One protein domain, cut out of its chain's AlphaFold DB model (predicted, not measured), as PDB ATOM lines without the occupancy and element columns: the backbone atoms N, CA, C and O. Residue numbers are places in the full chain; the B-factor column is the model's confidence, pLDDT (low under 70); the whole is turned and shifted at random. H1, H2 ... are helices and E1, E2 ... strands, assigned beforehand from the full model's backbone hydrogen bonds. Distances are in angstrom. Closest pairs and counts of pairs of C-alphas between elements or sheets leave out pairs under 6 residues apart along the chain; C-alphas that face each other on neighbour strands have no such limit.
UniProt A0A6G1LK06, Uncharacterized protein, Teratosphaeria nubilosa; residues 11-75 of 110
ATOM      1  N   PHE A  11     154.618 111.024 130.247       89.94
ATOM      2  CA  PHE A  11     155.510 110.394 129.278       89.94
ATOM      3  C   PHE A  11     155.692 111.315 128.078       89.94
ATOM      4  O   PHE A  11     154.714 111.735 127.465       89.94
ATOM      5  N   VAL A  12     156.944 111.604 127.732       90.00
ATOM      6  CA  VAL A  12     157.301 112.332 126.514       90.00
ATOM      7  C   VAL A  12     158.009 111.363 125.582       90.00
ATOM      8  O   VAL A  12     159.091 110.872 125.903       90.00
ATOM      9  N   GLU A  13     157.396 111.075 124.437       90.12
ATOM     10  CA  GLU A  13     158.020 110.289 123.374       90.12
ATOM     11  C   GLU A  13     159.117 111.134 122.718       90.12
ATOM     12  O   GLU A  13     158.860 112.232 122.225       90.12
ATOM     13  N   THR A  14     160.355 110.648 122.769       86.19
ATOM     14  CA  THR A  14     161.532 111.355 122.234       86.19
ATOM     15  C   THR A  14     162.231 110.571 121.133       86.19
ATOM     16  O   THR A  14     163.074 111.125 120.436       86.19
ATOM     17  N   ASP A  15     161.926 109.281 121.005       83.56
ATOM     18  CA  ASP A  15     162.546 108.364 120.058       83.56
ATOM     19  C   ASP A  15     161.503 107.838 119.066       83.56
ATOM     20  O   ASP A  15     160.375 107.518 119.444       83.56
ATOM     21  N   SER A  16     161.894 107.697 117.800       78.88
ATOM     22  CA  SER A  16     161.015 107.218 116.726       78.88
ATOM     23  C   SER A  16     160.565 105.761 116.899       78.88
ATOM     24  O   SER A  16     159.558 105.357 116.320       78.88
ATOM     25  N   SER A  17     161.258 104.974 117.726       78.81
ATOM     26  CA  SER A  17     160.884 103.598 118.082       78.81
ATOM     27  C   SER A  17     159.799 103.541 119.161       78.81
ATOM     28  O   SER A  17     159.346 102.451 119.519       78.81
ATOM     29  N   GLY A  18     159.383 104.687 119.716       78.69
ATOM     30  CA  GLY A  18     158.468 104.744 120.855       78.69
ATOM     31  C   GLY A  18     159.122 104.894 122.211       78.69
ATOM     32  O   GLY A  18     158.435 104.881 123.233       78.69
ATOM     33  N   GLY A  19     160.448 104.982 122.242       86.00
ATOM     34  CA  GLY A  19     161.179 105.296 123.454       86.00
ATOM     35  C   GLY A  19     160.916 106.733 123.886       86.00
ATOM     36  O   GLY A  19     160.641 107.628 123.084       86.00
ATOM     37  N   GLY A  20     161.014 106.966 125.183       90.25
ATOM     38  CA  GLY A  20     160.777 108.292 125.709       90.25
ATOM     39  C   GLY A  20     161.338 108.486 127.093       90.25
ATOM     40  O   GLY A  20     162.145 107.708 127.609       90.25
ATOM     41  N   GLN A  21     160.877 109.563 127.695       91.75
ATOM     42  CA  GLN A  21     161.246 109.973 129.028       91.75
ATOM     43  C   GLN A  21     159.989 110.018 129.883       91.75
ATOM     44  O   GLN A  21     158.978 110.615 129.517       91.75
ATOM     45  N   ILE A  22     160.068 109.365 131.032       90.81
ATOM     46  CA  ILE A  22     159.045 109.387 132.064       90.81
ATOM     47  C   ILE A  22     159.449 110.453 133.074       90.81
ATOM     48  O   ILE A  22     160.515 110.382 133.686       90.81
ATOM     49  N   HIS A  23     158.562 111.414 133.248       90.00
ATOM     50  CA  HIS A  23     158.591 112.451 134.258       90.00
ATOM     51  C   HIS A  23     157.646 112.010 135.377       90.00
ATOM     52  O   HIS A  23     156.447 111.817 135.155       90.00
ATOM     53  N   HIS A  24     158.184 111.801 136.573       88.38
ATOM     54  CA  HIS A  24     157.398 111.347 137.716       88.38
ATOM     55  C   HIS A  24     157.884 111.976 139.014       88.38
ATOM     56  O   HIS A  24     158.987 112.512 139.096       88.38
ATOM     57  N   VAL A  25     157.036 111.904 140.032       85.19
ATOM     58  CA  VAL A  25     157.379 112.326 141.384       85.19
ATOM     59  C   VAL A  25     157.560 111.075 142.226       85.19
ATOM     60  O   VAL A  25     156.675 110.219 142.278       85.19
ATOM     61  N   THR A  26     158.722 110.966 142.855       82.19
ATOM     62  CA  THR A  26     159.052 109.916 143.817       82.19
ATOM     63  C   THR A  26     159.238 110.527 145.201       82.19
ATOM     64  O   THR A  26     159.279 111.742 145.348       82.19
ATOM     65  N   GLY A  27     159.373 109.690 146.219       74.06
ATOM     66  CA  GLY A  27     159.642 110.120 147.584       74.06
ATOM     67  C   GLY A  27     158.535 109.734 148.548       74.06
ATOM     68  O   GLY A  27     157.607 108.990 148.224       74.06
ATOM     69  N   ASP A  28     158.681 110.209 149.774       67.38
ATOM     70  CA  ASP A  28     157.815 109.855 150.886       67.38
ATOM     71  C   ASP A  28     157.420 111.111 151.674       67.38
ATOM     72  O   ASP A  28     157.956 112.202 151.482       67.38
ATOM     73  N   LEU A  29     156.431 110.982 152.558       59.47
ATOM     74  CA  LEU A  29     155.918 112.117 153.335       59.47
ATOM     75  C   LEU A  29     156.946 112.697 154.324       59.47
ATOM     76  O   LEU A  29     156.737 113.796 154.835       59.47
ATOM     77  N   VAL A  30     158.026 111.965 154.608       47.41
ATOM     78  CA  VAL A  30     159.041 112.307 155.608       47.41
ATOM     79  C   VAL A  30     160.220 113.038 154.964       47.41
ATOM     80  O   VAL A  30     160.618 114.092 155.445       47.41
ATOM     81  N   LYS A  31     160.765 112.506 153.867       60.97
ATOM     82  CA  LYS A  31     161.873 113.089 153.092       60.97
ATOM     83  C   LYS A  31     161.405 114.134 152.086       60.97
ATOM     84  O   LYS A  31     162.210 114.938 151.626       60.97
ATOM     85  N   GLY A  32     160.113 114.133 151.772       68.06
ATOM     86  CA  GLY A  32     159.519 114.987 150.762       68.06
ATOM     87  C   GLY A  32     159.330 114.267 149.433       68.06
ATOM     88  O   GLY A  32     159.810 113.157 149.198       68.06
ATOM     89  N   MET A  33     158.579 114.937 148.569       78.12
ATOM     90  CA  MET A  33     158.325 114.513 147.201       78.12
ATOM     91  C   MET A  33     159.364 115.168 146.290       78.12
ATOM     92  O   MET A  33     159.523 116.387 146.320       78.12
ATOM     93  N   GLU A  34     160.057 114.374 145.483       82.12
ATOM     94  CA  GLU A  34     161.094 114.815 144.558       82.12
ATOM     95  C   GLU A  34     160.707 114.480 143.118       82.12
ATOM     96  O   GLU A  34     160.281 113.370 142.785       82.12
ATOM     97  N   TYR A  35     160.881 115.461 142.241       86.75
ATOM     98  CA  TYR A  35     160.744 115.270 140.811       86.75
ATOM     99  C   TYR A  35     161.941 114.499 140.241       86.75
ATOM    100  O   TYR A  35     163.094 114.889 140.432       86.75
ATOM    101  N   GLN A  36     161.663 113.460 139.456       88.06
ATOM    102  CA  GLN A  36     162.669 112.701 138.726       88.06
ATOM    103  C   GLN A  36     162.271 112.502 137.261       88.06
ATOM    104  O   GLN A  36     161.094 112.460 136.891       88.06
ATOM    105  N   ARG A  37     163.292 112.350 136.416       90.94
ATOM    106  CA  ARG A  37     163.154 112.009 135.001       90.94
ATOM    107  C   ARG A  37     163.962 110.756 134.712       90.94
ATOM    108  O   ARG A  37     165.133 110.684 135.079       90.94
ATOM    109  N   ARG A  38     163.347 109.784 134.041       90.19
ATOM    110  CA  ARG A  38     164.004 108.530 133.656       90.19
ATOM    111  C   ARG A  38     163.662 108.130 132.231       90.19
ATOM    112  O   ARG A  38     162.540 108.340 131.779       90.19
ATOM    113  N   ALA A  39     164.600 107.469 131.561       89.00
ATOM    114  CA  ALA A  39     164.320 106.827 130.285       89.00
ATOM    115  C   ALA A  39     163.324 105.674 130.487       89.00
ATOM    116  O   ALA A  39     163.425 104.911 131.451       89.00
ATOM    117  N   GLY A  40     162.356 105.557 129.585       85.38
ATOM    118  CA  GLY A  40     161.300 104.557 129.665       85.38
ATOM    119  C   GLY A  40     160.860 104.061 128.295       85.38
ATOM    120  O   GLY A  40     161.049 104.721 127.273       85.38
ATOM    121  N   ARG A  41     160.258 102.870 128.291       86.06
ATOM    122  CA  ARG A  41     159.520 102.347 127.135       86.06
ATOM    123  C   ARG A  41     158.120 102.966 127.099       86.06
ATOM    124  O   ARG A  41     157.702 103.600 128.068       86.06
ATOM    125  N   ARG A  42     157.396 102.739 125.998       86.06
ATOM    126  CA  ARG A  42     155.991 103.145 125.863       86.06
ATOM    127  C   ARG A  42     155.179 102.708 127.090       86.06
ATOM    128  O   ARG A  42     155.314 101.554 127.504       86.06
ATOM    129  N   PRO A  43     154.319 103.580 127.643       84.25
ATOM    130  CA  PRO A  43     153.543 103.264 128.840       84.25
ATOM    131  C   PRO A  43     152.640 102.039 128.644       84.25
ATOM    132  O   PRO A  43     152.497 101.250 129.565       84.25
ATOM    133  N   GLU A  44     152.127 101.822 127.430       85.38
ATOM    134  CA  GLU A  44     151.281 100.673 127.059       85.38
ATOM    135  C   GLU A  44     151.996  99.317 127.131       85.38
ATOM    136  O   GLU A  44     151.343  98.284 127.187       85.38
ATOM    137  N   ALA A  45     153.332  99.302 127.132       85.31
ATOM    138  CA  ALA A  45     154.109  98.073 127.275       85.31
ATOM    139  C   ALA A  45     154.271  97.633 128.744       85.31
ATOM    140  O   ALA A  45     154.945  96.641 129.010       85.31
ATOM    141  N   SER A  46     153.728  98.396 129.695       83.56
ATOM    142  CA  SER A  46     153.785  98.104 131.126       83.56
ATOM    143  C   SER A  46     152.493  97.435 131.589       83.56
ATOM    144  O   SER A  46     151.414  97.966 131.348       83.56
ATOM    145  N   ASP A  47     152.595  96.349 132.358       83.38
ATOM    146  CA  ASP A  47     151.428  95.683 132.966       83.38
ATOM    147  C   ASP A  47     150.667  96.587 133.955       83.38
ATOM    148  O   ASP A  47     149.494  96.369 134.242       83.38
ATOM    149  N   ALA A  48     151.326  97.628 134.476       83.56
ATOM    150  CA  ALA A  48     150.721  98.616 135.372       83.56
ATOM    151  C   ALA A  48     149.975  99.744 134.631       83.56
ATOM    152  O   ALA A  48     149.548 100.719 135.256       83.56
ATOM    153  N   PHE A  49     149.863  99.665 133.303       86.38
ATOM    154  CA  PHE A  49     149.173 100.663 132.501       86.38
ATOM    155  C   PHE A  49     147.659 100.599 132.716       86.38
ATOM    156  O   PHE A  49     147.037  99.559 132.523       86.38
ATOM    157  N   HIS A  50     147.060 101.735 133.077       87.12
ATOM    158  CA  HIS A  50     145.607 101.851 133.184       87.12
ATOM    159  C   HIS A  50     145.007 102.682 132.049       87.12
ATOM    160  O   HIS A  50     144.089 102.232 131.367       87.12
ATOM    161  N   SER A  51     145.525 103.891 131.843       88.44
ATOM    162  CA  SER A  51     145.049 104.825 130.826       88.44
ATOM    163  C   SER A  51     146.147 105.819 130.444       88.44
ATOM    164  O   SER A  51     147.147 105.971 131.150       88.44
ATOM    165  N   LYS A  52     145.960 106.498 129.307       88.88
ATOM    166  CA  LYS A  52     146.756 107.661 128.902       88.88
ATOM    167  C   LYS A  52     145.850 108.751 128.359       88.88
ATOM    168  O   LYS A  52     144.835 108.459 127.731       88.88
ATOM    169  N   GLU A  53     146.288 109.985 128.530       89.56
ATOM    170  CA  GLU A  53     145.697 111.158 127.906       89.56
ATOM    171  C   GLU A  53     146.800 111.935 127.183       89.56
ATOM    172  O   GLU A  53     147.909 112.091 127.699       89.56
ATOM    173  N   LEU A  54     146.520 112.377 125.957       88.38
ATOM    174  CA  LEU A  54     147.470 113.150 125.161       88.38
ATOM    175  C   LEU A  54     147.300 114.635 125.488       88.38
ATOM    176  O   LEU A  54     146.389 115.281 124.986       88.38
ATOM    177  N   ILE A  55     148.196 115.162 126.324       86.88
ATOM    178  CA  ILE A  55     148.124 116.543 126.829       86.88
ATOM    179  C   ILE A  55     148.592 117.559 125.770       86.88
ATOM    180  O   ILE A  55     148.114 118.691 125.731       86.88
ATOM    181  N   GLY A  56     149.523 117.176 124.891       88.75
ATOM    182  CA  GLY A  56     150.031 118.058 123.842       88.75
ATOM    183  C   GLY A  56     151.383 117.630 123.279       88.75
ATOM    184  O   GLY A  56     151.824 116.496 123.461       88.75
ATOM    185  N   GLN A  57     152.037 118.562 122.586       88.69
ATOM    186  CA  GLN A  57     153.357 118.380 121.982       88.69
ATOM    187  C   GLN A  57     154.318 119.459 122.485       88.69
ATOM    188  O   GLN A  57     153.919 120.596 122.739       88.69
ATOM    189  N   VAL A  58     155.596 119.109 122.604       88.38
ATOM    190  CA  VAL A  58     156.672 120.032 122.979       88.38
ATOM    191  C   VAL A  58     157.693 120.096 121.849       88.38
ATOM    192  O   VAL A  58     158.059 119.074 121.274       88.38
ATOM    193  N   ALA A  59     158.152 121.302 121.512       88.50
ATOM    194  CA  ALA A  59     159.202 121.471 120.514       88.50
ATOM    195  C   ALA A  59     160.514 120.841 121.006       88.50
ATOM    196  O   ALA A  59     160.895 121.039 122.162       88.50
ATOM    197  N   LEU A  60     161.237 120.148 120.121       85.00
ATOM    198  CA  LEU A  60     162.482 119.448 120.468       85.00
ATOM    199  C   LEU A  60     163.508 120.382 121.136       85.00
ATOM    200  O   LEU A  60     164.136 120.008 122.115       85.00
ATOM    201  N   GLN A  61     163.608 121.627 120.662       89.00
ATOM    202  CA  GLN A  61     164.492 122.664 121.218       89.00
ATOM    203  C   GLN A  61     164.181 123.048 122.675       89.00
ATOM    204  O   GLN A  61     165.052 123.533 123.389       89.00
ATOM    205  N   ASN A  62     162.935 122.853 123.110       86.19
ATOM    206  CA  ASN A  62     162.461 123.214 124.444       86.19
ATOM    207  C   ASN A  62     162.541 122.032 125.422       86.19
ATOM    208  O   ASN A  62     162.403 122.211 126.636       86.19
ATOM    209  N   TYR A  63     162.755 120.823 124.898       86.81
ATOM    210  CA  TYR A  63     162.848 119.590 125.656       86.81
ATOM    211  C   TYR A  63     164.321 119.206 125.886       86.81
ATOM    212  O   TYR A  63     165.109 119.246 124.945       86.81
ATOM    213  N   PRO A  64     164.737 118.808 127.106       87.19
ATOM    214  CA  PRO A  64     163.931 118.594 128.316       87.19
ATOM    215  C   PRO A  64     163.769 119.834 129.213       87.19
ATOM    216  O   PRO A  64     163.012 119.778 130.178       87.19
ATOM    217  N   HIS A  65     164.462 120.941 128.924       88.81
ATOM    218  CA  HIS A  65     164.656 122.038 129.883       88.81
ATOM    219  C   HIS A  65     163.351 122.673 130.389       88.81
ATOM    220  O   HIS A  65     163.175 122.803 131.599       88.81
ATOM    221  N   LEU A  66     162.419 123.045 129.502       87.31
ATOM    222  CA  LEU A  66     161.171 123.690 129.933       87.31
ATOM    223  C   LEU A  66     160.272 122.742 130.729       87.31
ATOM    224  O   LEU A  66     159.649 123.165 131.699       87.31
ATOM    225  N   VAL A  67     160.231 121.461 130.352       87.94
ATOM    226  CA  VAL A  67     159.428 120.458 131.067       87.94
ATOM    227  C   VAL A  67     160.007 120.222 132.460       87.94
ATOM    228  O   VAL A  67     159.280 120.298 133.446       87.94
ATOM    229  N   ASP A  68     161.326 120.032 132.558       89.50
ATOM    230  CA  ASP A  68     162.013 119.882 133.842       89.50
ATOM    231  C   ASP A  68     161.805 121.116 134.733       89.50
ATOM    232  O   ASP A  68     161.567 120.971 135.930       89.50
ATOM    233  N   GLN A  69     161.856 122.325 134.165       88.94
ATOM    234  CA  GLN A  69     161.647 123.568 134.906       88.94
ATOM    235  C   GLN A  69     160.233 123.650 135.502       88.94
ATOM    236  O   GLN A  69     160.096 123.930 136.691       88.94
ATOM    237  N   VAL A  70     159.193 123.367 134.710       86.88
ATOM    238  CA  VAL A  70     157.789 123.415 135.163       86.88
ATOM    239  C   VAL A  70     157.489 122.326 136.195       86.88
ATOM    240  O   VAL A  70     156.795 122.571 137.185       86.88
ATOM    241  N   CYS A  71     158.023 121.117 135.998       85.19
ATOM    242  CA  CYS A  71     157.845 120.027 136.954       85.19
ATOM    243  C   CYS A  71     158.576 120.291 138.281       85.19
ATOM    244  O   CYS A  71     158.072 119.914 139.335       85.19
ATOM    245  N   LYS A  72     159.734 120.962 138.255       84.69
ATOM    246  CA  LYS A  72     160.477 121.335 139.470       84.69
ATOM    247  C   LYS A  72     159.895 122.548 140.191       84.69
ATOM    248  O   LYS A  72     160.084 122.667 141.394       84.69
ATOM    249  N   SER A  73     159.192 123.438 139.492       83.50
ATOM    250  CA  SER A  73     158.617 124.650 140.089       83.50
ATOM    251  C   SER A  73     157.301 124.414 140.838       83.50
ATOM    252  O   SER A  73     156.626 125.380 141.188       83.50
ATOM    253  N   GLN A  74     156.885 123.159 141.039       77.50
ATOM    254  CA  GLN A  74     155.640 122.858 141.741       77.50
ATOM    255  C   GLN A  74     155.736 123.295 143.213       77.50
ATOM    256  O   GLN A  74     156.686 122.914 143.901       77.50
ATOM    257  N   PRO A  75     154.774 124.089 143.720       72.38
ATOM    258  CA  PRO A  75     154.831 124.592 145.082       72.38
ATOM    259  C   PRO A  75     154.613 123.463 146.092       72.38
ATOM    260  O   PRO A  75     153.759 122.588 145.911       72.38
TER     261      PRO A  75
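Overview. This is residues 11 to 75 of the 110 residues of an uncharacterized protein of Teratosphaeria nubilosa (UniProt A0A6G1LK06). A long hairpin, E2 and E3, with short strand E1 beside one end of E2, makes a narrow sheet; a short helix, H1, packs along one face, after a long loop whose residues 45 to 50 stick out. The printed part has 65 residues, with three named strands, then one named helix. The sheet E1 - E2 - E3 is a meander, each strand the antiparallel neighbour of the one before. The class is mixed, with under half of the residues in named elements; the whole is only just loose, close to compact, with a radius of gyration of the C-alphas of 13.1 A and spans of 38 by 32 by 19 A.

Arrangement. E2, residues 20 to 28, and E3, residues 32 to 40, form a hairpin; N 22 and O 38 are within hydrogen-bond range at 2.8 A. E1, residues 11 to 13, forms a hairpin with E2; N 12 and O 21 are within range at 2.9 A. H1, residues 65 to 72, is on the sheet at a height over the sheet of 9.0 A. The closest C-alphas of E3 and H1, Tyr 35 and Lys 72, are 6.2 A apart. Every O i to N i+4 pair in H1 is within range.

Along the chain. From first to last C-alpha, E2 measures 25.4 A and E3 23.6 A. C-alpha 11 is at (155.510, 110.394, 129.278), C-alpha 72 at (160.477, 121.335, 139.470).

Size, cuts and confidence. The printed part has no cut. The link from E3 to H1 is long. Residues 28 to 32 are under pLDDT 70.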